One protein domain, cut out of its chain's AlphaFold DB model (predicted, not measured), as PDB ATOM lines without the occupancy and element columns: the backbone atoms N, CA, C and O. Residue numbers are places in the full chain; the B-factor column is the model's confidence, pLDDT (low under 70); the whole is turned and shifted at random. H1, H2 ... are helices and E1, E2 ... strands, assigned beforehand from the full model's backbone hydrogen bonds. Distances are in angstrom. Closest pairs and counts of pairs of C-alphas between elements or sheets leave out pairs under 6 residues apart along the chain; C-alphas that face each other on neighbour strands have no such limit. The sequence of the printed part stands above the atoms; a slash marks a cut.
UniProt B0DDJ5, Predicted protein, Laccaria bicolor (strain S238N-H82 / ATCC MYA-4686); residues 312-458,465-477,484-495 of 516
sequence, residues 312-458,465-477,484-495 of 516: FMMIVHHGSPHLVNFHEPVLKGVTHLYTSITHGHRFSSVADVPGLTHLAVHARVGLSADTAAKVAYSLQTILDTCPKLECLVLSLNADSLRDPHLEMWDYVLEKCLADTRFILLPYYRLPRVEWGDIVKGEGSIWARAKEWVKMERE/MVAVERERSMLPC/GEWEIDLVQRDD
ATOM      1  N   PHE A 312      43.164 -81.559 -41.279       96.69
ATOM      2  CA  PHE A 312      42.218 -80.534 -40.851       96.69
ATOM      3  C   PHE A 312      42.024 -79.528 -41.972       96.69
ATOM      4  O   PHE A 312      42.996 -78.938 -42.447       96.69
ATOM      5  N   MET A 313      40.775 -79.302 -42.358       96.56
ATOM      6  CA  MET A 313      40.430 -78.326 -43.374       96.56
ATOM      7  C   MET A 313      39.334 -77.384 -42.885       96.56
ATOM      8  O   MET A 313      38.356 -77.814 -42.278       96.56
ATOM      9  N   MET A 314      39.507 -76.094 -43.153       96.00
ATOM     10  CA  MET A 314      38.508 -75.060 -42.917       96.00
ATOM     11  C   MET A 314      38.197 -74.366 -44.245       96.00
ATOM     12  O   MET A 314      39.101 -73.814 -44.875       96.00
ATOM     13  N   ILE A 315      36.939 -74.412 -44.678       93.62
ATOM     14  CA  ILE A 315      36.462 -73.766 -45.903       93.62
ATOM     15  C   ILE A 315      35.659 -72.529 -45.512       93.62
ATOM     16  O   ILE A 315      34.531 -72.631 -45.024       93.62
ATOM     17  N   VAL A 316      36.266 -71.366 -45.728       91.56
ATOM     18  CA  VAL A 316      35.699 -70.055 -45.380       91.56
ATOM     19  C   VAL A 316      35.218 -69.310 -46.627       91.56
ATOM     20  O   VAL A 316      35.509 -69.695 -47.762       91.56
ATOM     21  N   HIS A 317      34.504 -68.210 -46.433       85.06
ATOM     22  CA  HIS A 317      34.160 -67.264 -47.490       85.06
ATOM     23  C   HIS A 317      34.267 -65.815 -47.002       85.06
ATOM     24  O   HIS A 317      34.442 -65.547 -45.813       85.06
ATOM     25  N   HIS A 318      34.180 -64.886 -47.953       77.62
ATOM     26  CA  HIS A 318      34.020 -63.455 -47.712       77.62
ATOM     27  C   HIS A 318      32.677 -63.039 -48.314       77.62
ATOM     28  O   HIS A 318      32.582 -62.810 -49.521       77.62
ATOM     29  N   GLY A 319      31.612 -63.014 -47.513       71.12
ATOM     30  CA  GLY A 319      30.268 -62.720 -48.000       71.12
ATOM     31  C   GLY A 319      29.559 -63.956 -48.547       71.12
ATOM     32  O   GLY A 319      28.804 -64.589 -47.819       71.12
ATOM     33  N   SER A 320      29.774 -64.324 -49.815       69.12
ATOM     34  CA  SER A 320      29.061 -65.458 -50.430       69.12
ATOM     35  C   SER A 320      29.913 -66.730 -50.513       69.12
ATOM     36  O   SER A 320      31.028 -66.668 -51.044       69.12
ATOM     37  N   PRO A 321      29.403 -67.893 -50.066       73.75
ATOM     38  CA  PRO A 321      30.089 -69.163 -50.258       73.75
ATOM     39  C   PRO A 321      30.125 -69.539 -51.747       73.75
ATOM     40  O   PRO A 321      29.121 -69.458 -52.450       73.75
ATOM     41  N   HIS A 322      31.296 -69.959 -52.228       77.38
ATOM     42  CA  HIS A 322      31.475 -70.507 -53.575       77.38
ATOM     43  C   HIS A 322      31.374 -72.024 -53.539       77.38
ATOM     44  O   HIS A 322      32.008 -72.637 -52.684       77.38
ATOM     45  N   LEU A 323      30.659 -72.627 -54.493       82.19
ATOM     46  CA  LEU A 323      30.534 -74.082 -54.579       82.19
ATOM     47  C   LEU A 323      31.906 -74.767 -54.634       82.19
ATOM     48  O   LEU A 323      32.822 -74.336 -55.334       82.19
ATOM     49  N   VAL A 324      32.010 -75.875 -53.907       85.62
ATOM     50  CA  VAL A 324      33.220 -76.692 -53.804       85.62
ATOM     51  C   VAL A 324      32.993 -78.015 -54.514       85.62
ATOM     52  O   VAL A 324      31.915 -78.585 -54.428       85.62
ATOM     53  N   ASN A 325      33.999 -78.525 -55.216       89.25
ATOM     54  CA  ASN A 325      33.978 -79.898 -55.706       89.25
ATOM     55  C   ASN A 325      34.535 -80.828 -54.617       89.25
ATOM     56  O   ASN A 325      35.733 -80.806 -54.342       89.25
ATOM     57  N   PHE A 326      33.693 -81.650 -53.989       90.81
ATOM     58  CA  PHE A 326      34.153 -82.523 -52.900       90.81
ATOM     59  C   PHE A 326      34.991 -83.722 -53.372       90.81
ATOM     60  O   PHE A 326      35.652 -84.372 -52.564       90.81
ATOM     61  N   HIS A 327      35.067 -83.960 -54.684       90.38
ATOM     62  CA  HIS A 327      35.951 -84.971 -55.268       90.38
ATOM     63  C   HIS A 327      37.404 -84.497 -55.451       90.38
ATOM     64  O   HIS A 327      38.234 -85.254 -55.968       90.38
ATOM     65  N   GLU A 328      37.742 -83.257 -55.071       90.38
ATOM     66  CA  GLU A 328      39.113 -82.760 -55.213       90.38
ATOM     67  C   GLU A 328      40.120 -83.617 -54.421       90.38
ATOM     68  O   GLU A 328      39.889 -83.927 -53.248       90.38
ATOM     69  N   PRO A 329      41.290 -83.967 -54.997       89.88
ATOM     70  CA  PRO A 329      42.268 -84.824 -54.325       89.88
ATOM     71  C   PRO A 329      42.765 -84.303 -52.974       89.88
ATOM     72  O   PRO A 329      43.078 -85.115 -52.105       89.88
ATOM     73  N   VAL A 330      42.801 -82.981 -52.782       92.06
ATOM     74  CA  VAL A 330      43.204 -82.348 -51.514       92.06
ATOM     75  C   VAL A 330      42.304 -82.771 -50.343       92.06
ATOM     76  O   VAL A 330      42.764 -82.840 -49.208       92.06
ATOM     77  N   LEU A 331      41.046 -83.137 -50.614       93.31
ATOM     78  CA  LEU A 331      40.079 -83.560 -49.598       93.31
ATOM     79  C   LEU A 331      40.254 -85.022 -49.166       93.31
ATOM     80  O   LEU A 331      39.735 -85.416 -48.127       93.31
ATOM     81  N   LYS A 332      41.021 -85.841 -49.900       91.56
ATOM     82  CA  LYS A 332      41.173 -87.279 -49.599       91.56
ATOM     83  C   LYS A 332      41.782 -87.554 -48.221       91.56
ATOM     84  O   LYS A 332      41.470 -88.578 -47.621       91.56
ATOM     85  N   GLY A 333      42.657 -86.667 -47.743       91.69
ATOM     86  CA  GLY A 333      43.297 -86.770 -46.427       91.69
ATOM     87  C   GLY A 333      42.501 -86.139 -45.283       91.69
ATOM     88  O   GLY A 333      42.899 -86.277 -44.126       91.69
ATOM     89  N   VAL A 334      41.397 -85.448 -45.585       96.69
ATOM     90  CA  VAL A 334      40.664 -84.646 -44.605       96.69
ATOM     91  C   VAL A 334      39.845 -85.552 -43.701       96.69
ATOM     92  O   VAL A 334      38.977 -86.293 -44.157       96.69
ATOM     93  N   THR A 335      40.102 -85.453 -42.397       97.19
ATOM     94  CA  THR A 335      39.309 -86.134 -41.368       97.19
ATOM     95  C   THR A 335      38.469 -85.166 -40.547       97.19
ATOM     96  O   THR A 335      37.469 -85.589 -39.970       97.19
ATOM     97  N   HIS A 336      38.864 -83.891 -40.500       97.62
ATOM     98  CA  HIS A 336      38.174 -82.813 -39.799       97.62
ATOM     99  C   HIS A 336      37.882 -81.680 -40.778       97.62
ATOM    100  O   HIS A 336      38.818 -81.058 -41.285       97.62
ATOM    101  N   LEU A 337      36.606 -81.403 -41.027       97.12
ATOM    102  CA  LEU A 337      36.166 -80.363 -41.950       97.12
ATOM    103  C   LEU A 337      35.280 -79.355 -41.222       97.12
ATOM    104  O   LEU A 337      34.242 -79.729 -40.686       97.12
ATOM    105  N   TYR A 338      35.661 -78.080 -41.244       95.50
ATOM    106  CA  TYR A 338      34.783 -76.978 -40.859       95.50
ATOM    107  C   TYR A 338      34.404 -76.196 -42.118       95.50
ATOM    108  O   TYR A 338      35.273 -75.619 -42.767       95.50
ATOM    109  N   THR A 339      33.134 -76.228 -42.514       92.56
ATOM    110  CA  THR A 339      32.685 -75.682 -43.800       92.56
ATOM    111  C   THR A 339      31.341 -74.972 -43.688       92.56
ATOM    112  O   THR A 339      30.547 -75.219 -42.785       92.56
ATOM    113  N   SER A 340      31.098 -74.090 -44.649       82.81
ATOM    114  CA  SER A 340      29.844 -73.363 -44.893       82.81
ATOM    115  C   SER A 340      29.033 -73.985 -46.035       82.81
ATOM    116  O   SER A 340      28.089 -73.389 -46.541       82.81
ATOM    117  N   ILE A 341      29.434 -75.172 -46.499       85.69
ATOM    118  CA  ILE A 341      28.913 -75.812 -47.707       85.69
ATOM    119  C   ILE A 341      28.745 -77.299 -47.429       85.69
ATOM    120  O   ILE A 341      29.728 -77.982 -47.142       85.69
ATOM    121  N   THR A 342      27.514 -77.797 -47.539       86.88
ATOM    122  CA  THR A 342      27.195 -79.231 -47.432       86.88
ATOM    123  C   THR A 342      27.053 -79.909 -48.794       86.88
ATOM    124  O   THR A 342      27.440 -81.067 -48.948       86.88
ATOM    125  N   HIS A 343      26.561 -79.166 -49.788       84.44
ATOM    126  CA  HIS A 343      26.410 -79.604 -51.172       84.44
ATOM    127  C   HIS A 343      27.330 -78.799 -52.077       84.44
ATOM    128  O   HIS A 343      27.377 -77.571 -52.023       84.44
ATOM    129  N   GLY A 344      28.090 -79.516 -52.881       81.81
ATOM    130  CA  GLY A 344      29.096 -78.988 -53.772       81.81
ATOM    131  C   GLY A 344      28.637 -78.886 -55.221       81.81
ATOM    132  O   GLY A 344      27.475 -79.055 -55.577       81.81
ATOM    133  N   HIS A 345      29.602 -78.613 -56.088       80.38
ATOM    134  CA  HIS A 345      29.418 -78.586 -57.533       80.38
ATOM    135  C   HIS A 345      29.271 -80.012 -58.102       80.38
ATOM    136  O   HIS A 345      29.846 -80.956 -57.555       80.38
ATOM    137  N   ARG A 346      28.548 -80.175 -59.225       78.12
ATOM    138  CA  ARG A 346      28.365 -81.458 -59.952       78.12
ATOM    139  C   ARG A 346      27.873 -82.619 -59.077       78.12
ATOM    140  O   ARG A 346      28.402 -83.720 -59.171       78.12
ATOM    141  N   PHE A 347      26.874 -82.368 -58.233       79.50
ATOM    142  CA  PHE A 347      26.294 -83.374 -57.330       79.50
ATOM    143  C   PHE A 347      27.273 -83.952 -56.296       79.50
ATOM    144  O   PHE A 347      26.940 -84.927 -55.633       79.50
ATOM    145  N   SER A 348      28.453 -83.345 -56.128       86.44
ATOM    146  CA  SER A 348      29.344 -83.687 -55.022       86.44
ATOM    147  C   SER A 348      28.809 -83.112 -53.712       86.44
ATOM    148  O   SER A 348      28.085 -82.117 -53.695       86.44
ATOM    149  N   SER A 349      29.167 -83.716 -52.594       89.81
ATOM    150  CA  SER A 349      28.707 -83.354 -51.259       89.81
ATOM    151  C   SER A 349      29.784 -83.646 -50.225       89.81
ATOM    152  O   SER A 349      30.756 -84.354 -50.486       89.81
ATOM    153  N   VAL A 350      29.598 -83.141 -49.009       91.25
ATOM    154  CA  VAL A 350      30.484 -83.473 -47.884       91.25
ATOM    155  C   VAL A 350      30.570 -84.989 -47.646       91.25
ATOM    156  O   VAL A 350      31.605 -85.467 -47.181       91.25
ATOM    157  N   ALA A 351      29.535 -85.753 -48.017       89.25
ATOM    158  CA  ALA A 351      29.541 -87.208 -47.904       89.25
ATOM    159  C   ALA A 351      30.561 -87.895 -48.828       89.25
ATOM    160  O   ALA A 351      31.002 -89.007 -48.543       89.25
ATOM    161  N   ASP A 352      31.016 -87.213 -49.882       91.50
ATOM    162  CA  ASP A 352      32.029 -87.732 -50.803       91.50
ATOM    163  C   ASP A 352      33.461 -87.634 -50.254       91.50
ATOM    164  O   ASP A 352      34.407 -88.085 -50.905       91.50
ATOM    165  N   VAL A 353      33.653 -87.062 -49.057       94.12
ATOM    166  CA  VAL A 353      34.959 -86.968 -48.394       94.12
ATOM    167  C   VAL A 353      35.255 -88.279 -47.641       94.12
ATOM    168  O   VAL A 353      34.736 -88.507 -46.547       94.12
ATOM    169  N   PRO A 354      36.137 -89.160 -48.156       90.81
ATOM    170  CA  PRO A 354      36.204 -90.568 -47.734       90.81
ATOM    171  C   PRO A 354      36.782 -90.795 -46.327       90.81
ATOM    172  O   PRO A 354      36.603 -91.868 -45.729       90.81
ATOM    173  N   GLY A 355      37.547 -89.820 -45.832       92.62
ATOM    174  CA  GLY A 355      38.216 -89.843 -44.532       92.62
ATOM    175  C   GLY A 355      37.482 -89.068 -43.441       92.62
ATOM    176  O   GLY A 355      38.002 -88.983 -42.329       92.62
ATOM    177  N   LEU A 356      36.315 -88.488 -43.738       96.94
ATOM    178  CA  LEU A 356      35.640 -87.570 -42.832       96.94
ATOM    179  C   LEU A 356      35.171 -88.283 -41.555       96.94
ATOM    180  O   LEU A 356      34.400 -89.237 -41.598       96.94
ATOM    181  N   THR A 357      35.636 -87.776 -40.415       97.50
ATOM    182  CA  THR A 357      35.265 -88.249 -39.066       97.50
ATOM    183  C   THR A 357      34.610 -87.146 -38.245       97.50
ATOM    184  O   THR A 357      33.801 -87.416 -37.368       97.50
ATOM    185  N   HIS A 358      34.938 -85.889 -38.532       98.12
ATOM    186  CA  HIS A 358      34.498 -84.739 -37.764       98.12
ATOM    187  C   HIS A 358      34.054 -83.642 -38.729       98.12
ATOM    188  O   HIS A 358      34.857 -83.144 -39.522       98.12
ATOM    189  N   LEU A 359      32.783 -83.264 -38.657       97.69
ATOM    190  CA  LEU A 359      32.200 -82.184 -39.443       97.69
ATOM    191  C   LEU A 359      31.765 -81.067 -38.501       97.69
ATOM    192  O   LEU A 359      31.166 -81.323 -37.461       97.69
ATOM    193  N   ALA A 360      32.100 -79.833 -38.835       97.19
ATOM    194  CA  ALA A 360      31.555 -78.654 -38.192       97.19
ATOM    195  C   ALA A 360      30.954 -77.755 -39.264       97.19
ATOM    196  O   ALA A 360      31.525 -77.583 -40.344       97.19
ATOM    197  N   VAL A 361      29.802 -77.188 -38.952       94.81
ATOM    198  CA  VAL A 361      29.104 -76.228 -39.790       94.81
ATOM    199  C   VAL A 361      28.536 -75.109 -38.923       94.81
ATOM    200  O   VAL A 361      28.392 -75.245 -37.705       94.81
ATOM    201  N   HIS A 362      28.228 -73.984 -39.550       92.75
ATOM    202  CA  HIS A 362      27.598 -72.848 -38.889       92.75
ATOM    203  C   HIS A 362      26.380 -72.404 -39.680       92.75
ATOM    204  O   HIS A 362      26.434 -72.411 -40.905       92.75
ATOM    205  N   ALA A 363      25.324 -71.988 -38.994       90.06
ATOM    206  CA  ALA A 363      24.189 -71.310 -39.597       90.06
ATOM    207  C   ALA A 363      23.733 -70.161 -38.696       90.06
ATOM    208  O   ALA A 363      23.929 -70.188 -37.477       90.06
ATOM    209  N   ARG A 364      23.071 -69.167 -39.287       89.38
ATOM    210  CA  ARG A 364      22.389 -68.142 -38.495       89.38
ATOM    211  C   ARG A 364      21.193 -68.731 -37.752       89.38
ATOM    212  O   ARG A 364      20.462 -69.551 -38.299       89.38
ATOM    213  N   VAL A 365      20.937 -68.245 -36.544       90.25
ATOM    214  CA  VAL A 365      19.771 -68.641 -35.753       90.25
ATOM    215  C   VAL A 365      18.471 -68.170 -36.426       90.25
ATOM    216  O   VAL A 365      17.535 -68.948 -36.563       90.25
ATOM    217  N   GLY A 366      18.449 -66.949 -36.971       86.62
ATOM    218  CA  GLY A 366      17.276 -66.333 -37.606       86.62
ATOM    219  C   GLY A 366      17.041 -66.693 -39.081       86.62
ATOM    220  O   GLY A 366      16.628 -65.824 -39.848       86.62
ATOM    221  N   LEU A 367      17.353 -67.920 -39.517       87.38
ATOM    222  CA  LEU A 367      16.973 -68.390 -40.860       87.38
ATOM    223  C   LEU A 367      15.455 -68.618 -40.961       87.38
ATOM    224  O   LEU A 367      14.778 -68.830 -39.957       87.38
ATOM    225  N   SER A 368      14.917 -68.595 -42.187       88.69
ATOM    226  CA  SER A 368      13.521 -68.986 -42.420       88.69
ATOM    227  C   SER A 368      13.311 -70.464 -42.065       88.69
ATOM    228  O   SER A 368      14.239 -71.266 -42.198       88.69
ATOM    229  N   ALA A 369      12.096 -70.840 -41.656       87.50
ATOM    230  CA  ALA A 369      11.778 -72.228 -41.308       87.50
ATOM    231  C   ALA A 369      12.050 -73.199 -42.474       87.50
ATOM    232  O   ALA A 369      12.609 -74.274 -42.261       87.50
ATOM    233  N   ASP A 370      11.747 -72.793 -43.712       87.75
ATOM    234  CA  ASP A 370      12.001 -73.598 -44.913       87.75
ATOM    235  C   ASP A 370      13.503 -73.798 -45.156       87.75
ATOM    236  O   ASP A 370      13.956 -74.908 -45.449       87.75
ATOM    237  N   THR A 371      14.302 -72.737 -45.015       86.81
ATOM    238  CA  THR A 371      15.762 -72.812 -45.170       86.81
ATOM    239  C   THR A 371      16.381 -73.655 -44.051       86.81
ATOM    240  O   THR A 371      17.222 -74.513 -44.323       86.81
ATOM    241  N   ALA A 372      15.931 -73.478 -42.805       89.94
ATOM    242  CA  ALA A 372      16.364 -74.285 -41.667       89.94
ATOM    243  C   ALA A 372      16.029 -75.773 -41.872       89.94
ATOM    244  O   ALA A 372      16.880 -76.629 -41.634       89.94
ATOM    245  N   ALA A 373      14.843 -76.089 -42.409       90.62
ATOM    246  CA  ALA A 373      14.440 -77.458 -42.733       90.62
ATOM    247  C   ALA A 373      15.320 -78.094 -43.815       90.62
ATOM    248  O   ALA A 373      15.720 -79.252 -43.678       90.62
ATOM    249  N   LYS A 374      15.699 -77.339 -44.855       89.50
ATOM    250  CA  LYS A 374      16.660 -77.803 -45.873       89.50
ATOM    251  C   LYS A 374      18.036 -78.081 -45.267       89.50
ATOM    252  O   LYS A 374      18.652 -79.100 -45.589       89.50
ATOM    253  N   VAL A 375      18.515 -77.204 -44.381       90.00
ATOM    254  CA  VAL A 375      19.785 -77.404 -43.669       90.00
ATOM    255  C   VAL A 375      19.712 -78.657 -42.801       90.00
ATOM    256  O   VAL A 375      20.562 -79.532 -42.944       90.00
ATOM    257  N   ALA A 376      18.685 -78.807 -41.968       93.00
ATOM    258  CA  ALA A 376      18.515 -79.988 -41.122       93.00
ATOM    259  C   ALA A 376      18.414 -81.284 -41.938       93.00
ATOM    260  O   ALA A 376      19.087 -82.261 -41.620       93.00
ATOM    261  N   TYR A 377      17.663 -81.280 -43.043       92.06
ATOM    262  CA  TYR A 377      17.596 -82.419 -43.960       92.06
ATOM    263  C   TYR A 377      18.969 -82.770 -44.550       92.06
ATOM    264  O   TYR A 377      19.350 -83.941 -44.615       92.06
ATOM    265  N   SER A 378      19.749 -81.758 -44.940       91.62
ATOM    266  CA  SER A 378      21.120 -81.946 -45.420       91.62
ATOM    267  C   SER A 378      22.019 -82.575 -44.355       91.62
ATOM    268  O   SER A 378      22.810 -83.456 -44.684       91.62
ATOM    269  N   LEU A 379      21.917 -82.135 -43.099       94.56
ATOM    270  CA  LEU A 379      22.719 -82.666 -41.995       94.56
ATOM    271  C   LEU A 379      22.308 -84.095 -41.637       94.56
ATOM    272  O   LEU A 379      23.183 -84.939 -41.458       94.56
ATOM    273  N   GLN A 380      21.006 -84.385 -41.632       94.75
ATOM    274  CA  GLN A 380      20.489 -85.740 -41.454       94.75
ATOM    275  C   GLN A 380      21.023 -86.676 -42.540       94.75
ATOM    276  O   GLN A 380      21.565 -87.732 -42.239       94.75
ATOM    277  N   THR A 381      20.959 -86.245 -43.801       93.25
ATOM    278  CA  THR A 381      21.482 -87.031 -44.926       93.25
ATOM    279  C   THR A 381      22.970 -87.334 -44.739       93.25
ATOM    280  O   THR A 381      23.405 -88.452 -44.999       93.25
ATOM    281  N   ILE A 382      23.763 -86.374 -44.252       94.31
ATOM    282  CA  ILE A 382      25.189 -86.584 -43.955       94.31
ATOM    283  C   ILE A 382      25.379 -87.590 -42.812       94.31
ATOM    284  O   ILE A 382      26.246 -88.455 -42.913       94.31
ATOM    285  N   LEU A 383      24.585 -87.512 -41.740       95.75
ATOM    286  CA  LEU A 383      24.637 -88.484 -40.641       95.75
ATOM    287  C   LEU A 383      24.344 -89.904 -41.145       95.75
ATOM    288  O   LEU A 383      25.060 -90.841 -40.781       95.75
ATOM    289  N   ASP A 384      23.352 -90.054 -42.020       94.62
ATOM    290  CA  ASP A 384      22.931 -91.349 -42.562       94.62
ATOM    291  C   ASP A 384      23.950 -91.919 -43.567       94.62
ATOM    292  O   ASP A 384      24.197 -93.125 -43.604       94.62
ATOM    293  N   THR A 385      24.566 -91.056 -44.384       93.69
ATOM    294  CA  THR A 385      25.463 -91.458 -45.488       93.69
ATOM    295  C   THR A 385      26.925 -91.619 -45.077       93.69
ATOM    296  O   THR A 385      27.658 -92.363 -45.732       93.69
ATOM    297  N   CYS A 386      27.367 -90.972 -43.993       94.19
ATOM    298  CA  CYS A 386      28.754 -91.005 -43.526       94.19
ATOM    299  C   CYS A 386      28.935 -91.950 -42.322       94.19
ATOM    300  O   CYS A 386      28.894 -91.499 -41.172       94.19
ATOM    301  N   PRO A 387      29.235 -93.248 -42.525       88.31
ATOM    302  CA  PRO A 387      29.349 -94.209 -41.422       88.31
ATOM    303  C   PRO A 387      30.568 -93.972 -40.522       88.31
ATOM    304  O   PRO A 387      30.570 -94.378 -39.367       88.31
ATOM    305  N   LYS A 388      31.621 -93.327 -41.041       94.88
ATOM    306  CA  LYS A 388      32.843 -93.002 -40.282       94.88
ATOM    307  C   LYS A 388      32.731 -91.707 -39.480       94.88
ATOM    308  O   LYS A 388      33.667 -91.366 -38.762       94.88
ATOM    309  N   LEU A 389      31.638 -90.963 -39.644       97.19
ATOM    310  CA  LEU A 389      31.442 -89.717 -38.925       97.19
ATOM    311  C   LEU A 389      31.270 -90.033 -37.437       97.19
ATOM    312  O   LEU A 389      30.391 -90.800 -37.063       97.19
ATOM    313  N   GLU A 390      32.126 -89.452 -36.608       96.81
ATOM    314  CA  GLU A 390      32.127 -89.580 -35.150       96.81
ATOM    315  C   GLU A 390      31.475 -88.369 -34.478       96.81
ATOM    316  O   GLU A 390      30.956 -88.480 -33.370       96.81
ATOM    317  N   CYS A 391      31.546 -87.194 -35.112       97.56
ATOM    318  CA  CYS A 391      31.041 -85.950 -34.544       97.56
ATOM    319  C   CYS A 391      30.602 -84.979 -35.647       97.56
ATOM    320  O   CYS A 391      31.405 -84.608 -36.508       97.56
ATOM    321  N   LEU A 392      29.348 -84.535 -35.590       97.88
ATOM    322  CA  LEU A 392      28.791 -83.457 -36.399       97.88
ATOM    323  C   LEU A 392      28.399 -82.316 -35.466       97.88
ATOM    324  O   LEU A 392      27.578 -82.501 -34.575       97.88
ATOM    325  N   VAL A 393      28.965 -81.134 -35.678       97.81
ATOM    326  CA  VAL A 393      28.658 -79.944 -34.881       97.81
ATOM    327  C   VAL A 393      27.942 -78.924 -35.749       97.81
ATOM    328  O   VAL A 393      28.502 -78.477 -36.751       97.81
ATOM    329  N   LEU A 394      26.744 -78.518 -35.339       96.75
ATOM    330  CA  LEU A 394      26.082 -77.326 -35.861       96.75
ATOM    331  C   LEU A 394      26.241 -76.202 -34.841       96.75
ATOM    332  O   LEU A 394      25.764 -76.315 -33.717       96.75
ATOM    333  N   SER A 395      26.920 -75.127 -35.232       95.31
ATOM    334  CA  SER A 395      26.991 -73.904 -34.433       95.31
ATOM    335  C   SER A 395      25.957 -72.887 -34.904       95.31
ATOM    336  O   SER A 395      25.840 -72.638 -36.103       95.31
ATOM    337  N   LEU A 396      25.244 -72.274 -33.968       93.62
ATOM    338  CA  LEU A 396      24.284 -71.200 -34.207       93.62
ATOM    339  C   LEU A 396      24.748 -69.930 -33.497       93.62
ATOM    340  O   LEU A 396      25.410 -69.995 -32.469       93.62
ATOM    341  N   ASN A 397      24.418 -68.759 -34.028       89.50
ATOM    342  CA  ASN A 397      24.715 -67.476 -33.385       89.50
ATOM    343  C   ASN A 397      23.540 -67.000 -32.508       89.50
ATOM    344  O   ASN A 397      23.025 -65.909 -32.735       89.50
ATOM    345  N   ALA A 398      23.090 -67.822 -31.556       90.31
ATOM    346  CA  ALA A 398      22.018 -67.421 -30.646       90.31
ATOM    347  C   ALA A 398      22.544 -66.464 -29.565       90.31
ATOM    348  O   ALA A 398      23.663 -66.622 -29.068       90.31
ATOM    349  N   ASP A 399      21.718 -65.493 -29.178       84.88
ATOM    350  CA  ASP A 399      22.081 -64.509 -28.149       84.88
ATOM    351  C   ASP A 399      21.905 -65.070 -26.727       84.88
ATOM    352  O   ASP A 399      22.572 -64.642 -25.783       84.88
ATOM    353  N   SER A 400      21.006 -66.047 -26.556       86.50
ATOM    354  CA  SER A 400      20.748 -66.719 -25.280       86.50
ATOM    355  C   SER A 400      20.229 -68.142 -25.489       86.50
ATOM    356  O   SER A 400      19.780 -68.493 -26.577       86.50
ATOM    357  N   LEU A 401      20.222 -68.949 -24.426       88.25
ATOM    358  CA  LEU A 401      19.610 -70.284 -24.446       88.25
ATOM    359  C   LEU A 401      18.078 -70.249 -24.568       88.25
ATOM    360  O   LEU A 401      17.475 -71.272 -24.869       88.25
ATOM    361  N   ARG A 402      17.456 -69.087 -24.338       86.81
ATOM    362  CA  ARG A 402      16.001 -68.871 -24.409       86.81
ATOM    363  C   ARG A 402      15.591 -68.109 -25.668       86.81
ATOM    364  O   ARG A 402      14.554 -67.448 -25.686       86.81
ATOM    365  N   ASP A 403      16.444 -68.121 -26.686       86.31
ATOM    366  CA  ASP A 403      16.143 -67.508 -27.972       86.31
ATOM    367  C   ASP A 403      14.986 -68.281 -28.643       86.31
ATOM    368  O   ASP A 403      15.117 -69.486 -28.859       86.31
ATOM    369  N   PRO A 404      13.857 -67.635 -28.992       87.31
ATOM    370  CA  PRO A 404      12.723 -68.316 -29.624       87.31
ATOM    371  C   PRO A 404      13.083 -68.932 -30.983       87.31
ATOM    372  O   PRO A 404      12.461 -69.901 -31.416       87.31
ATOM    373  N   HIS A 405      14.102 -68.409 -31.673       90.06
ATOM    374  CA  HIS A 405      14.588 -69.026 -32.902       90.06
ATOM    375  C   HIS A 405      15.319 -70.345 -32.630       90.06
ATOM    376  O   HIS A 405      15.323 -71.218 -33.497       90.06
ATOM    377  N   LEU A 406      15.896 -70.528 -31.438       90.81
ATOM    378  CA  LEU A 406      16.514 -71.790 -31.040       90.81
ATOM    379  C   LEU A 406      15.460 -72.894 -30.870       90.81
ATOM    380  O   LEU A 406      15.684 -74.002 -31.341       90.81
ATOM    381  N   GLU A 407      14.281 -72.572 -30.326       89.69
ATOM    382  CA  GLU A 407      13.160 -73.523 -30.209       89.69
ATOM    383  C   GLU A 407      12.703 -74.046 -31.584       89.69
ATOM    384  O   GLU A 407      12.420 -75.233 -31.755       89.69
ATOM    385  N   MET A 408      12.680 -73.174 -32.601       93.19
ATOM    386  CA  MET A 408      12.419 -73.582 -33.986       93.19
ATOM    387  C   MET A 408      13.498 -74.549 -34.492       93.19
ATOM    388  O   MET A 408      13.174 -75.550 -35.132       93.19
ATOM    389  N   TRP A 409      14.775 -74.262 -34.225       94.50
ATOM    390  CA  TRP A 409      15.869 -75.158 -34.603       94.50
ATOM    391  C   TRP A 409      15.770 -76.510 -33.904       94.50
ATOM    392  O   TRP A 409      15.964 -77.521 -34.574       94.50
ATOM    393  N   ASP A 410      15.410 -76.554 -32.622       93.25
ATOM    394  CA  ASP A 410      15.209 -77.806 -31.887       93.25
ATOM    395  C   ASP A 410      14.112 -78.667 -32.526       93.25
ATOM    396  O   ASP A 410      14.295 -79.872 -32.709       93.25
ATOM    397  N   TYR A 411      13.007 -78.047 -32.952       93.44
ATOM    398  CA  TYR A 411      11.939 -78.739 -33.676       93.44
ATOM    399  C   TYR A 411      12.418 -79.293 -35.024       93.44
ATOM    400  O   TYR A 411      12.214 -80.461 -35.350       93.44
ATOM    401  N   VAL A 412      13.088 -78.466 -35.826       94.94
ATOM    402  CA  VAL A 412      13.516 -78.846 -37.179       94.94
ATOM    403  C   VAL A 412      14.671 -79.862 -37.158       94.94
ATOM    404  O   VAL A 412      14.798 -80.686 -38.068       94.94
ATOM    405  N   LEU A 413      15.499 -79.842 -36.112       96.25
ATOM    406  CA  LEU A 413      16.621 -80.756 -35.903       96.25
ATOM    407  C   LEU A 413      16.249 -82.008 -35.102       96.25
ATOM    408  O   LEU A 413      17.154 -82.786 -34.819       96.25
ATOM    409  N   GLU A 414      14.977 -82.252 -34.771       95.50
ATOM    410  CA  GLU A 414      14.537 -83.374 -33.917       95.50
ATOM    411  C   GLU A 414      15.205 -84.711 -34.296       95.50
ATOM    412  O   GLU A 414      15.750 -85.417 -33.446       95.50
ATOM    413  N   LYS A 415      15.255 -85.029 -35.598       94.62
ATOM    414  CA  LYS A 415      15.905 -86.251 -36.104       94.62
ATOM    415  C   LYS A 415      17.424 -86.252 -35.923       94.62
ATOM    416  O   LYS A 415      17.987 -87.283 -35.568       94.62
ATOM    417  N   CYS A 416      18.071 -85.108 -36.136       95.88
ATOM    418  CA  CYS A 416      19.511 -84.965 -35.936       95.88
ATOM    419  C   CYS A 416      19.856 -85.084 -34.448       95.88
ATOM    420  O   CYS A 416      20.802 -85.774 -34.099       95.88
ATOM    421  N   LEU A 417      19.067 -84.455 -33.569       96.06
ATOM    422  CA  LEU A 417      19.247 -84.473 -32.114       96.06
ATOM    423  C   LEU A 417      19.088 -85.873 -31.506       96.06
ATOM    424  O   LEU A 417      19.672 -86.150 -30.459       96.06
ATOM    425  N   ALA A 418      18.345 -86.768 -32.162       95.25
ATOM    426  CA  ALA A 418      18.268 -88.175 -31.773       95.25
ATOM    427  C   ALA A 418      19.579 -88.950 -32.034       95.25
ATOM    428  O   ALA A 418      19.802 -90.000 -31.426       95.25
ATOM    429  N   ASP A 419      20.457 -88.457 -32.915       95.88
ATOM    430  CA  ASP A 419      21.751 -89.074 -33.203       95.88
ATOM    431  C   ASP A 419      22.828 -88.594 -32.218       95.88
ATOM    432  O   ASP A 419      23.181 -87.418 -32.158       95.88
ATOM    433  N   THR A 420      23.433 -89.530 -31.484       94.62
ATOM    434  CA  THR A 420      24.503 -89.248 -30.505       94.62
ATOM    435  C   THR A 420      25.751 -88.573 -31.087       94.62
ATOM    436  O   THR A 420      26.551 -88.007 -30.341       94.62
ATOM    437  N   ARG A 421      25.950 -88.653 -32.408       96.75
ATOM    438  CA  ARG A 421      27.073 -88.024 -33.114       96.75
ATOM    439  C   ARG A 421      26.824 -86.543 -33.377       96.75
ATOM    440  O   ARG A 421      27.780 -85.822 -33.656       96.75
ATOM    441  N   PHE A 422      25.573 -86.095 -33.332       97.88
ATOM    442  CA  PHE A 422      25.192 -84.717 -33.595       97.88
ATOM    443  C   PHE A 422      25.237 -83.880 -32.312       97.88
ATOM    444  O   PHE A 422      24.746 -84.287 -31.262       97.88
ATOM    445  N   ILE A 423      25.830 -82.689 -32.393       97.56
ATOM    446  CA  ILE A 423      25.908 -81.737 -31.286       97.56
ATOM    447  C   ILE A 423      25.492 -80.354 -31.781       97.56
ATOM    448  O   ILE A 423      26.106 -79.792 -32.693       97.56
ATOM    449  N   LEU A 424      24.491 -79.777 -31.119       96.38
ATOM    450  CA  LEU A 424      24.085 -78.390 -31.304       96.38
ATOM    451  C   LEU A 424      24.869 -77.478 -30.348       96.38
ATOM    452  O   LEU A 424      24.815 -77.636 -29.126       96.38
ATOM    453  N   LEU A 425      25.600 -76.518 -30.908       95.38
ATOM    454  CA  LEU A 425      26.268 -75.444 -30.178       95.38
ATOM    455  C   LEU A 425      25.491 -74.134 -30.386       95.38
ATOM    456  O   LEU A 425      25.511 -73.603 -31.493       95.38
ATOM    457  N   PRO A 426      24.857 -73.553 -29.353       94.12
ATOM    458  CA  PRO A 426      24.030 -72.352 -29.503       94.12
ATOM    459  C   PRO A 426      24.847 -71.051 -29.532       94.12
ATOM    460  O   PRO A 426      24.305 -69.975 -29.322       94.12
ATOM    461  N   TYR A 427      26.156 -71.128 -29.759       92.12
ATOM    462  CA  TYR A 427      27.009 -69.958 -29.923       92.12
ATOM    463  C   TYR A 427      27.985 -70.151 -31.080       92.12
ATOM    464  O   TYR A 427      28.388 -71.267 -31.427       92.12
ATOM    465  N   TYR A 428      28.423 -69.027 -31.636       89.88
ATOM    466  CA  TYR A 428      29.368 -68.971 -32.739       89.88
ATOM    467  C   TYR A 428      30.643 -68.248 -32.321       89.88
ATOM    468  O   TYR A 428      30.606 -67.159 -31.752       89.88
ATOM    469  N   ARG A 429      31.788 -68.848 -32.647       89.88
ATOM    470  CA  ARG A 429      33.104 -68.215 -32.529       89.88
ATOM    471  C   ARG A 429      33.635 -67.897 -33.913       89.88
ATOM    472  O   ARG A 429      33.463 -68.674 -34.850       89.88
ATOM    473  N   LEU A 430      34.325 -66.764 -34.024       89.06
ATOM    474  CA  LEU A 430      34.882 -66.320 -35.294       89.06
ATOM    475  C   LEU A 430      35.878 -67.361 -35.856       89.06
ATOM    476  O   LEU A 430      36.768 -67.800 -35.122       89.06
ATOM    477  N   PRO A 431      35.814 -67.708 -37.158       90.94
ATOM    478  CA  PRO A 431      36.636 -68.757 -37.764       90.94
ATOM    479  C   PRO A 431      38.136 -68.522 -37.602       90.94
ATOM    480  O   PRO A 431      38.902 -69.465 -37.431       90.94
ATOM    481  N   ARG A 432      38.576 -67.258 -37.596       89.00
ATOM    482  CA  ARG A 432      39.977 -66.892 -37.334       89.00
ATOM    483  C   ARG A 432      40.460 -67.311 -35.947       89.00
ATOM    484  O   ARG A 432      41.625 -67.677 -35.800       89.00
ATOM    485  N   VAL A 433      39.591 -67.218 -34.945       89.81
ATOM    486  CA  VAL A 433      39.901 -67.615 -33.568       89.81
ATOM    487  C   VAL A 433      39.958 -69.131 -33.485       89.81
ATOM    488  O   VAL A 433      40.968 -69.675 -33.048       89.81
ATOM    489  N   GLU A 434      38.945 -69.805 -34.035       92.19
ATOM    490  CA  GLU A 434      38.918 -71.268 -34.151       92.19
ATOM    491  C   GLU A 434      40.168 -71.815 -34.835       92.19
ATOM    492  O   GLU A 434      40.782 -72.777 -34.377       92.19
ATOM    493  N   TRP A 435      40.587 -71.168 -35.920       92.69
ATOM    494  CA  TRP A 435      41.799 -71.535 -36.626       92.69
ATOM    495  C   TRP A 435      43.049 -71.370 -35.759       92.69
ATOM    496  O   TRP A 435      43.922 -72.239 -35.761       92.69
ATOM    497  N   GLY A 436      43.136 -70.271 -35.006       91.00
ATOM    498  CA  GLY A 436      44.222 -70.025 -34.060       91.00
ATOM    499  C   GLY A 436      44.362 -71.151 -33.036       91.00
ATOM    500  O   GLY A 436      45.469 -71.666 -32.852       91.00
ATOM    501  N   ASP A 437      43.249 -71.580 -32.445       91.75
ATOM    502  CA  ASP A 437      43.227 -72.638 -31.430       91.75
ATOM    503  C   ASP A 437      43.611 -74.000 -32.034       91.75
ATOM    504  O   ASP A 437      44.436 -74.722 -31.470       91.75
ATOM    505  N   ILE A 438      43.122 -74.316 -33.243       91.94
ATOM    506  CA  ILE A 438      43.495 -75.533 -33.991       91.94
ATOM    507  C   ILE A 438      44.997 -75.552 -34.311       91.94
ATOM    508  O   ILE A 438      45.655 -76.593 -34.212       91.94
ATOM    509  N   VAL A 439      45.561 -74.412 -34.717       91.25
ATOM    510  CA  VAL A 439      46.983 -74.302 -35.060       91.25
ATOM    511  C   VAL A 439      47.863 -74.526 -33.833       91.25
ATOM    512  O   VAL A 439      48.828 -75.290 -33.925       91.25
ATOM    513  N   LYS A 440      47.512 -73.908 -32.699       88.75
ATOM    514  CA  LYS A 440      48.256 -74.019 -31.437       88.75
ATOM    515  C   LYS A 440      47.983 -75.313 -30.664       88.75
ATOM    516  O   LYS A 440      48.768 -75.659 -29.788       88.75
ATOM    517  N   GLY A 441      46.904 -76.024 -30.988       86.75
ATOM    518  CA  GLY A 441      46.453 -77.192 -30.232       86.75
ATOM    519  C   GLY A 441      45.772 -76.837 -28.905       86.75
ATOM    520  O   GLY A 441      45.758 -77.668 -28.005       86.75
ATOM    521  N   GLU A 442      45.221 -75.624 -28.780       85.75
ATOM    522  CA  GLU A 442      44.532 -75.127 -27.570       85.75
ATOM    523  C   GLU A 442      43.087 -75.653 -27.449       85.75
ATOM    524  O   GLU A 442      42.427 -75.441 -26.438       85.75
ATOM    525  N   GLY A 443      42.604 -76.381 -28.458       84.44
ATOM    526  CA  GLY A 443      41.270 -76.976 -28.493       84.44
ATOM    527  C   GLY A 443      40.624 -76.790 -29.861       84.44
ATOM    528  O   GLY A 443      40.923 -75.843 -30.580       84.44
ATOM    529  N   SER A 444      39.759 -77.718 -30.259       91.81
ATOM    530  CA  SER A 444      38.989 -77.613 -31.501       91.81
ATOM    531  C   SER A 444      37.510 -77.397 -31.197       91.81
ATOM    532  O   SER A 444      37.044 -77.735 -30.106       91.81
ATOM    533  N   ILE A 445      36.752 -76.902 -32.178       94.69
ATOM    534  CA  ILE A 445      35.293 -76.783 -32.066       94.69
ATOM    535  C   ILE A 445      34.632 -78.104 -31.641       94.69
ATOM    536  O   ILE A 445      33.740 -78.095 -30.802       94.69
ATOM    537  N   TRP A 446      35.126 -79.251 -32.122       96.06
ATOM    538  CA  TRP A 446      34.619 -80.572 -31.736       96.06
ATOM    539  C   TRP A 446      34.930 -80.939 -30.284       96.06
ATOM    540  O   TRP A 446      34.099 -81.555 -29.620       96.06
ATOM    541  N   ALA A 447      36.112 -80.575 -29.779       94.38
ATOM    542  CA  ALA A 447      36.454 -80.794 -28.374       94.38
ATOM    543  C   ALA A 447      35.537 -79.966 -27.466       94.38
ATOM    544  O   ALA A 447      34.940 -80.511 -26.540       94.38
ATOM    545  N   ARG A 448      35.330 -78.688 -27.805       93.31
ATOM    546  CA  ARG A 448      34.415 -77.813 -27.062       93.31
ATOM    547  C   ARG A 448      32.958 -78.245 -27.173       93.31
ATOM    548  O   ARG A 448      32.233 -78.151 -26.195       93.31
ATOM    549  N   ALA A 449      32.530 -78.763 -28.322       95.31
ATOM    550  CA  ALA A 449      31.203 -79.355 -28.480       95.31
ATOM    551  C   ALA A 449      30.999 -80.536 -27.520       95.31
ATOM    552  O   ALA A 449      29.987 -80.620 -26.830       95.31
ATOM    553  N   LYS A 450      32.000 -81.413 -27.397       94.62
ATOM    554  CA  LYS A 450      31.963 -82.523 -26.434       94.62
ATOM    555  C   LYS A 450      31.983 -82.037 -24.980       94.62
ATOM    556  O   LYS A 450      31.351 -82.660 -24.134       94.62
ATOM    557  N   GLU A 451      32.699 -80.959 -24.672       93.38
ATOM    558  CA  GLU A 451      32.674 -80.335 -23.341       93.38
ATOM    559  C   GLU A 451      31.316 -79.704 -23.037       93.38
ATOM    560  O   GLU A 451      30.788 -79.912 -21.951       93.38
ATOM    561  N   TRP A 452      30.716 -79.018 -24.011       93.69
ATOM    562  CA  TRP A 452      29.394 -78.405 -23.906       93.69
ATOM    563  C   TRP A 452      28.312 -79.416 -23.520       93.69
ATOM    564  O   TRP A 452      27.552 -79.181 -22.582       93.69
ATOM    565  N   VAL A 453      28.290 -80.579 -24.179       92.25
ATOM    566  CA  VAL A 453      27.339 -81.661 -23.867       92.25
ATOM    567  C   VAL A 453      27.501 -82.162 -22.427       92.25
ATOM    568  O   VAL A 453      26.512 -82.490 -21.779       92.25
ATOM    569  N   LYS A 454      28.729 -82.175 -21.893       92.38
ATOM    570  CA  LYS A 454      29.019 -82.598 -20.511       92.38
ATOM    571  C   LYS A 454      28.659 -81.550 -19.456       92.38
ATOM    572  O   LYS A 454      28.660 -81.869 -18.270       92.38
ATOM    573  N   MET A 455      28.396 -80.300 -19.841       91.81
ATOM    574  CA  MET A 455      27.987 -79.263 -18.894       91.81
ATOM    575  C   MET A 455      26.532 -79.494 -18.488       91.81
ATOM    576  O   MET A 455      25.643 -79.339 -19.316       91.81
ATOM    577  N   GLU A 456      26.275 -79.830 -17.224       84.44
ATOM    578  CA  GLU A 456      24.909 -80.074 -16.723       84.44
ATOM    579  C   GLU A 456      24.189 -78.793 -16.274       84.44
ATOM    580  O   GLU A 456      22.964 -78.725 -16.290       84.44
ATOM    581  N   ARG A 457      24.940 -77.760 -15.867       87.56
ATOM    582  CA  ARG A 457      24.374 -76.521 -15.313       87.56
ATOM    583  C   ARG A 457      24.138 -75.476 -16.400       87.56
ATOM    584  O   ARG A 457      25.091 -75.035 -17.042       87.56
ATOM    585  N   GLU A 458      22.893 -75.022 -16.526       86.50
ATOM    586  CA  GLU A 458      22.481 -73.957 -17.454       86.50
ATOM    587  C   GLU A 458      23.267 -72.655 -17.222       86.50
ATOM    588  O   GLU A 458      23.797 -72.081 -18.167       86.50
ATOM    589  N   MET A 465      28.588 -68.797 -23.178       91.38
ATOM    590  CA  MET A 465      28.096 -67.966 -24.287       91.38
ATOM    591  C   MET A 465      28.512 -66.497 -24.118       91.38
ATOM    592  O   MET A 465      29.051 -65.889 -25.043       91.38
ATOM    593  N   VAL A 466      28.371 -65.944 -22.908       90.00
ATOM    594  CA  VAL A 466      28.802 -64.570 -22.596       90.00
ATOM    595  C   VAL A 466      30.316 -64.401 -22.756       90.00
ATOM    596  O   VAL A 466      30.778 -63.369 -23.244       90.00
ATOM    597  N   ALA A 467      31.112 -65.393 -22.350       89.75
ATOM    598  CA  ALA A 467      32.562 -65.358 -22.517       89.75
ATOM    599  C   ALA A 467      32.969 -65.346 -23.999       89.75
ATOM    600  O   ALA A 467      33.869 -64.593 -24.375       89.75
ATOM    601  N   VAL A 468      32.276 -66.119 -24.838       89.19
ATOM    602  CA  VAL A 468      32.482 -66.144 -26.293       89.19
ATOM    603  C   VAL A 468      32.159 -64.792 -26.931       89.19
ATOM    604  O   VAL A 468      32.960 -64.275 -27.711       89.19
ATOM    605  N   GLU A 469      31.043 -64.166 -26.563       86.38
ATOM    606  CA  GLU A 469      30.681 -62.852 -27.111       86.38
ATOM    607  C   GLU A 469      31.651 -61.748 -26.643       86.38
ATOM    608  O   GLU A 469      32.050 -60.854 -27.398       86.38
ATOM    609  N   ARG A 470      32.144 -61.845 -25.402       87.25
ATOM    610  CA  ARG A 470      33.226 -60.976 -24.914       87.25
ATOM    611  C   ARG A 470      34.524 -61.172 -25.690       87.25
ATOM    612  O   ARG A 470      35.186 -60.193 -26.012       87.25
ATOM    613  N   GLU A 471      34.899 -62.406 -26.006       87.06
ATOM    614  CA  GLU A 471      36.078 -62.672 -26.832       87.06
ATOM    615  C   GLU A 471      35.923 -62.047 -28.223       87.06
ATOM    616  O   GLU A 471      36.842 -61.388 -28.714       87.06
ATOM    617  N   ARG A 472      34.731 -62.172 -28.817       80.50
ATOM    618  CA  ARG A 472      34.404 -61.575 -30.112       80.50
ATOM    619  C   ARG A 472      34.604 -60.059 -30.117       80.50
ATOM    620  O   ARG A 472      35.226 -59.530 -31.036       80.50
ATOM    621  N   SER A 473      34.126 -59.372 -29.081       77.94
ATOM    622  CA  SER A 473      34.260 -57.912 -28.949       77.94
ATOM    623  C   SER A 473      35.683 -57.439 -28.621       77.94
ATOM    624  O   SER A 473      36.030 -56.296 -28.917       77.94
ATOM    625  N   MET A 474      36.530 -58.303 -28.050       82.81
ATOM    626  CA  MET A 474      37.928 -57.989 -27.728       82.81
ATOM    627  C   MET A 474      38.906 -58.230 -28.884       82.81
ATOM    628  O   MET A 474      40.085 -57.873 -28.777       82.81
ATOM    629  N   LEU A 475      38.462 -58.835 -29.988       76.06
ATOM    630  CA  LEU A 475      39.354 -59.134 -31.102       76.06
ATOM    631  C   LEU A 475      39.798 -57.856 -31.817       76.06
ATOM    632  O   LEU A 475      38.975 -57.012 -32.171       76.06
ATOM    633  N   PRO A 476      41.107 -57.715 -32.084       68.62
ATOM    634  CA  PRO A 476      41.598 -56.569 -32.819       68.62
ATOM    635  C   PRO A 476      41.006 -56.568 -34.229       68.62
ATOM    636  O   PRO A 476      41.009 -57.596 -34.920       68.62
ATOM    637  N   CYS A 477      40.557 -55.386 -34.656       65.69
ATOM    638  CA  CYS A 477      40.126 -55.146 -36.024       65.69
ATOM    639  C   CYS A 477      41.194 -55.618 -37.018       65.69
ATOM    640  O   CYS A 477      42.401 -55.564 -36.749       65.69
ATOM    641  N   GLY A 484      39.380 -59.259 -45.707       67.56
ATOM    642  CA  GLY A 484      37.970 -59.455 -45.365       67.56
ATOM    643  C   GLY A 484      37.851 -60.342 -44.123       67.56
ATOM    644  O   GLY A 484      38.718 -61.191 -43.885       67.56
ATOM    645  N   GLU A 485      36.802 -60.159 -43.318       79.56
ATOM    646  CA  GLU A 485      36.567 -61.057 -42.182       79.56
ATOM    647  C   GLU A 485      36.255 -62.463 -42.708       79.56
ATOM    648  O   GLU A 485      35.710 -62.621 -43.806       79.56
ATOM    649  N   TRP A 486      36.690 -63.489 -41.975       85.12
ATOM    650  CA  TRP A 486      36.442 -64.866 -42.387       85.12
ATOM    651  C   TRP A 486      35.067 -65.265 -41.903       85.12
ATOM    652  O   TRP A 486      34.783 -65.197 -40.707       85.12
ATOM    653  N   GLU A 487      34.246 -65.731 -42.826       83.25
ATOM    654  CA  GLU A 487      32.909 -66.204 -42.523       83.25
ATOM    655  C   GLU A 487      32.818 -67.693 -42.833       83.25
ATOM    656  O   GLU A 487      33.419 -68.204 -43.784       83.25
ATOM    657  N   ILE A 488      32.083 -68.396 -41.982       79.50
ATOM    658  CA  ILE A 488      31.582 -69.731 -42.258       79.50
ATOM    659  C   ILE A 488      30.110 -69.632 -41.929       79.50
ATOM    660  O   ILE A 488      29.791 -69.537 -40.757       79.50
ATOM    661  N   ASP A 489      29.242 -69.587 -42.929       80.25
ATOM    662  CA  ASP A 489      27.799 -69.499 -42.742       80.25
ATOM    663  C   ASP A 489      27.098 -70.311 -43.832       80.25
ATOM    664  O   ASP A 489      27.298 -70.074 -45.025       80.25
ATOM    665  N   LEU A 490      26.294 -71.292 -43.420       73.50
ATOM    666  CA  LEU A 490      25.430 -72.103 -44.273       73.50
ATOM    667  C   LEU A 490      24.261 -71.254 -44.793       73.50
ATOM    668  O   LEU A 490      23.094 -71.598 -44.623       73.50
ATOM    669  N   VAL A 491      24.544 -70.151 -45.481       61.31
ATOM    670  CA  VAL A 491      23.553 -69.540 -46.365       61.31
ATOM    671  C   VAL A 491      23.651 -70.274 -47.688       61.31
ATOM    672  O   VAL A 491      24.284 -69.821 -48.644       61.31
ATOM    673  N   GLN A 492      22.991 -71.431 -47.749       53.53
ATOM    674  CA  GLN A 492      22.423 -71.869 -49.014       53.53
ATOM    675  C   GLN A 492      21.419 -70.778 -49.394       53.53
ATOM    676  O   GLN A 492      20.325 -70.725 -48.839       53.53
ATOM    677  N   ARG A 493      21.811 -69.822 -50.246       49.03
ATOM    678  CA  ARG A 493      20.847 -68.861 -50.797       49.03
ATOM    679  C   ARG A 493      19.694 -69.665 -51.397       49.03
ATOM    680  O   ARG A 493      19.950 -70.633 -52.113       49.03
ATOM    681  N   ASP A 494      18.465 -69.240 -51.113       40.09
ATOM    682  CA  ASP A 494      17.233 -69.978 -51.422       40.09
ATOM    683  C   ASP A 494      17.027 -70.305 -52.920       40.09
ATOM    684  O   ASP A 494      16.177 -71.135 -53.242       40.09
ATOM    685  N   ASP A 495      17.867 -69.769 -53.814       35.28
ATOM    686  CA  ASP A 495      17.767 -69.913 -55.271       35.28
ATOM    687  C   ASP A 495      18.854 -70.786 -55.931       35.28
ATOM    688  O   ASP A 495      18.897 -70.865 -57.156       35.28
TER     689      ASP A 495
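AT A GLANCE: This is residues 312 to 458, 465 to 477 and 484 to 495 of the 516 residues of the protein "Predicted protein" of Laccaria bicolor (strain S238N-H82 / ATCC MYA-4686) (UniProt B0DDJ5). A twisted sheet of five parallel strands, E1 E2 E3 E4 E5 in that order across it, forms the middle layer, with H5 and H6 over one face and H2 over the other. H3 and H4 pack on H2, while H7 is set apart from the other named elements. The printed part has 172 residues with seven named helices and five named strands, in the order E1 H1 E2 E3 H2 E4 H3 H4 E5 H5 H6 H7; the class is mixed, helices and strands. The whole is compact, with a radius of gyration of the C-alphas of 15.3 A, and rounded, spanning 40 by 36 by 32 A.

HOW THE PARTS SIT: Start at E1, residues 312 to 316, parallel to E2, residues 336 to 339; N 313 and O 336 are 2.8 A apart. Next comes E3, residues 358 to 363, with N 337 and O 358 2.9 A apart, then E4, residues 391 to 396, with N 361 and O 393 2.9 A apart. Edge strand E5, residues 422 to 425, has N 423 2.8 A from O 392. The sheet is twisted, its C-alphas up to 4.2 A off the best plane. H1, residues 329 to 333, only grazes it. H2, residues 369 to 385, runs along E4 at a height over the sheet of 10.1 A. H3, residues 404 to 412, touches residues 369 to 376 of H2 at a steep tilt of 43 degrees, the closest C-alphas, of Ala 373 and Val 412, being 5.8 A apart. H4, residues 414 to 417, touches H2 and only grazes the sheet. E1 H1 E2, E3 H2 E4 and E4 H3 H4 E5 are strand-helix-strand units, parallel neighbours with helices between, with right-handed crossovers. On the face opposite H2, H5, residues 431 to 440, runs along the strands, and H6, residues 445 to 454, runs across them at a height of 8.7 A. H7, residues 465 to 474, is not on the sheet. Every O i to N i+4 pair is within hydrogen-bond range in H2, H3, H5, H6 and H7; H1 has 0 of 1, with 1 of 2 O i to N i+3 pairs, and H4 is too short for one.

IN THESE COORDINATES: Find C-alpha 312 at (42.218, -80.534, -40.851), where E1 begins. H2 runs 24.0 A from C-alpha 369 at (11.778, -72.228, -41.308); E3 spans 17.0 A and E4 16.2 A. H7 ends at C-alpha 474, (37.928, -57.989, -27.728).

THE WHOLE: The C-alphas farthest apart, of Arg 346 and Arg 457, are 45.1 A apart. Residues 459 to 464 and 478 to 483 are not printed, with C-alpha gaps of 10.7 A and 10.5 A. The links E1 to H1 and E2 to E3 are long. Look for pLDDT under 70 at residues 320, 476 to 477, 484 and 491 to 495.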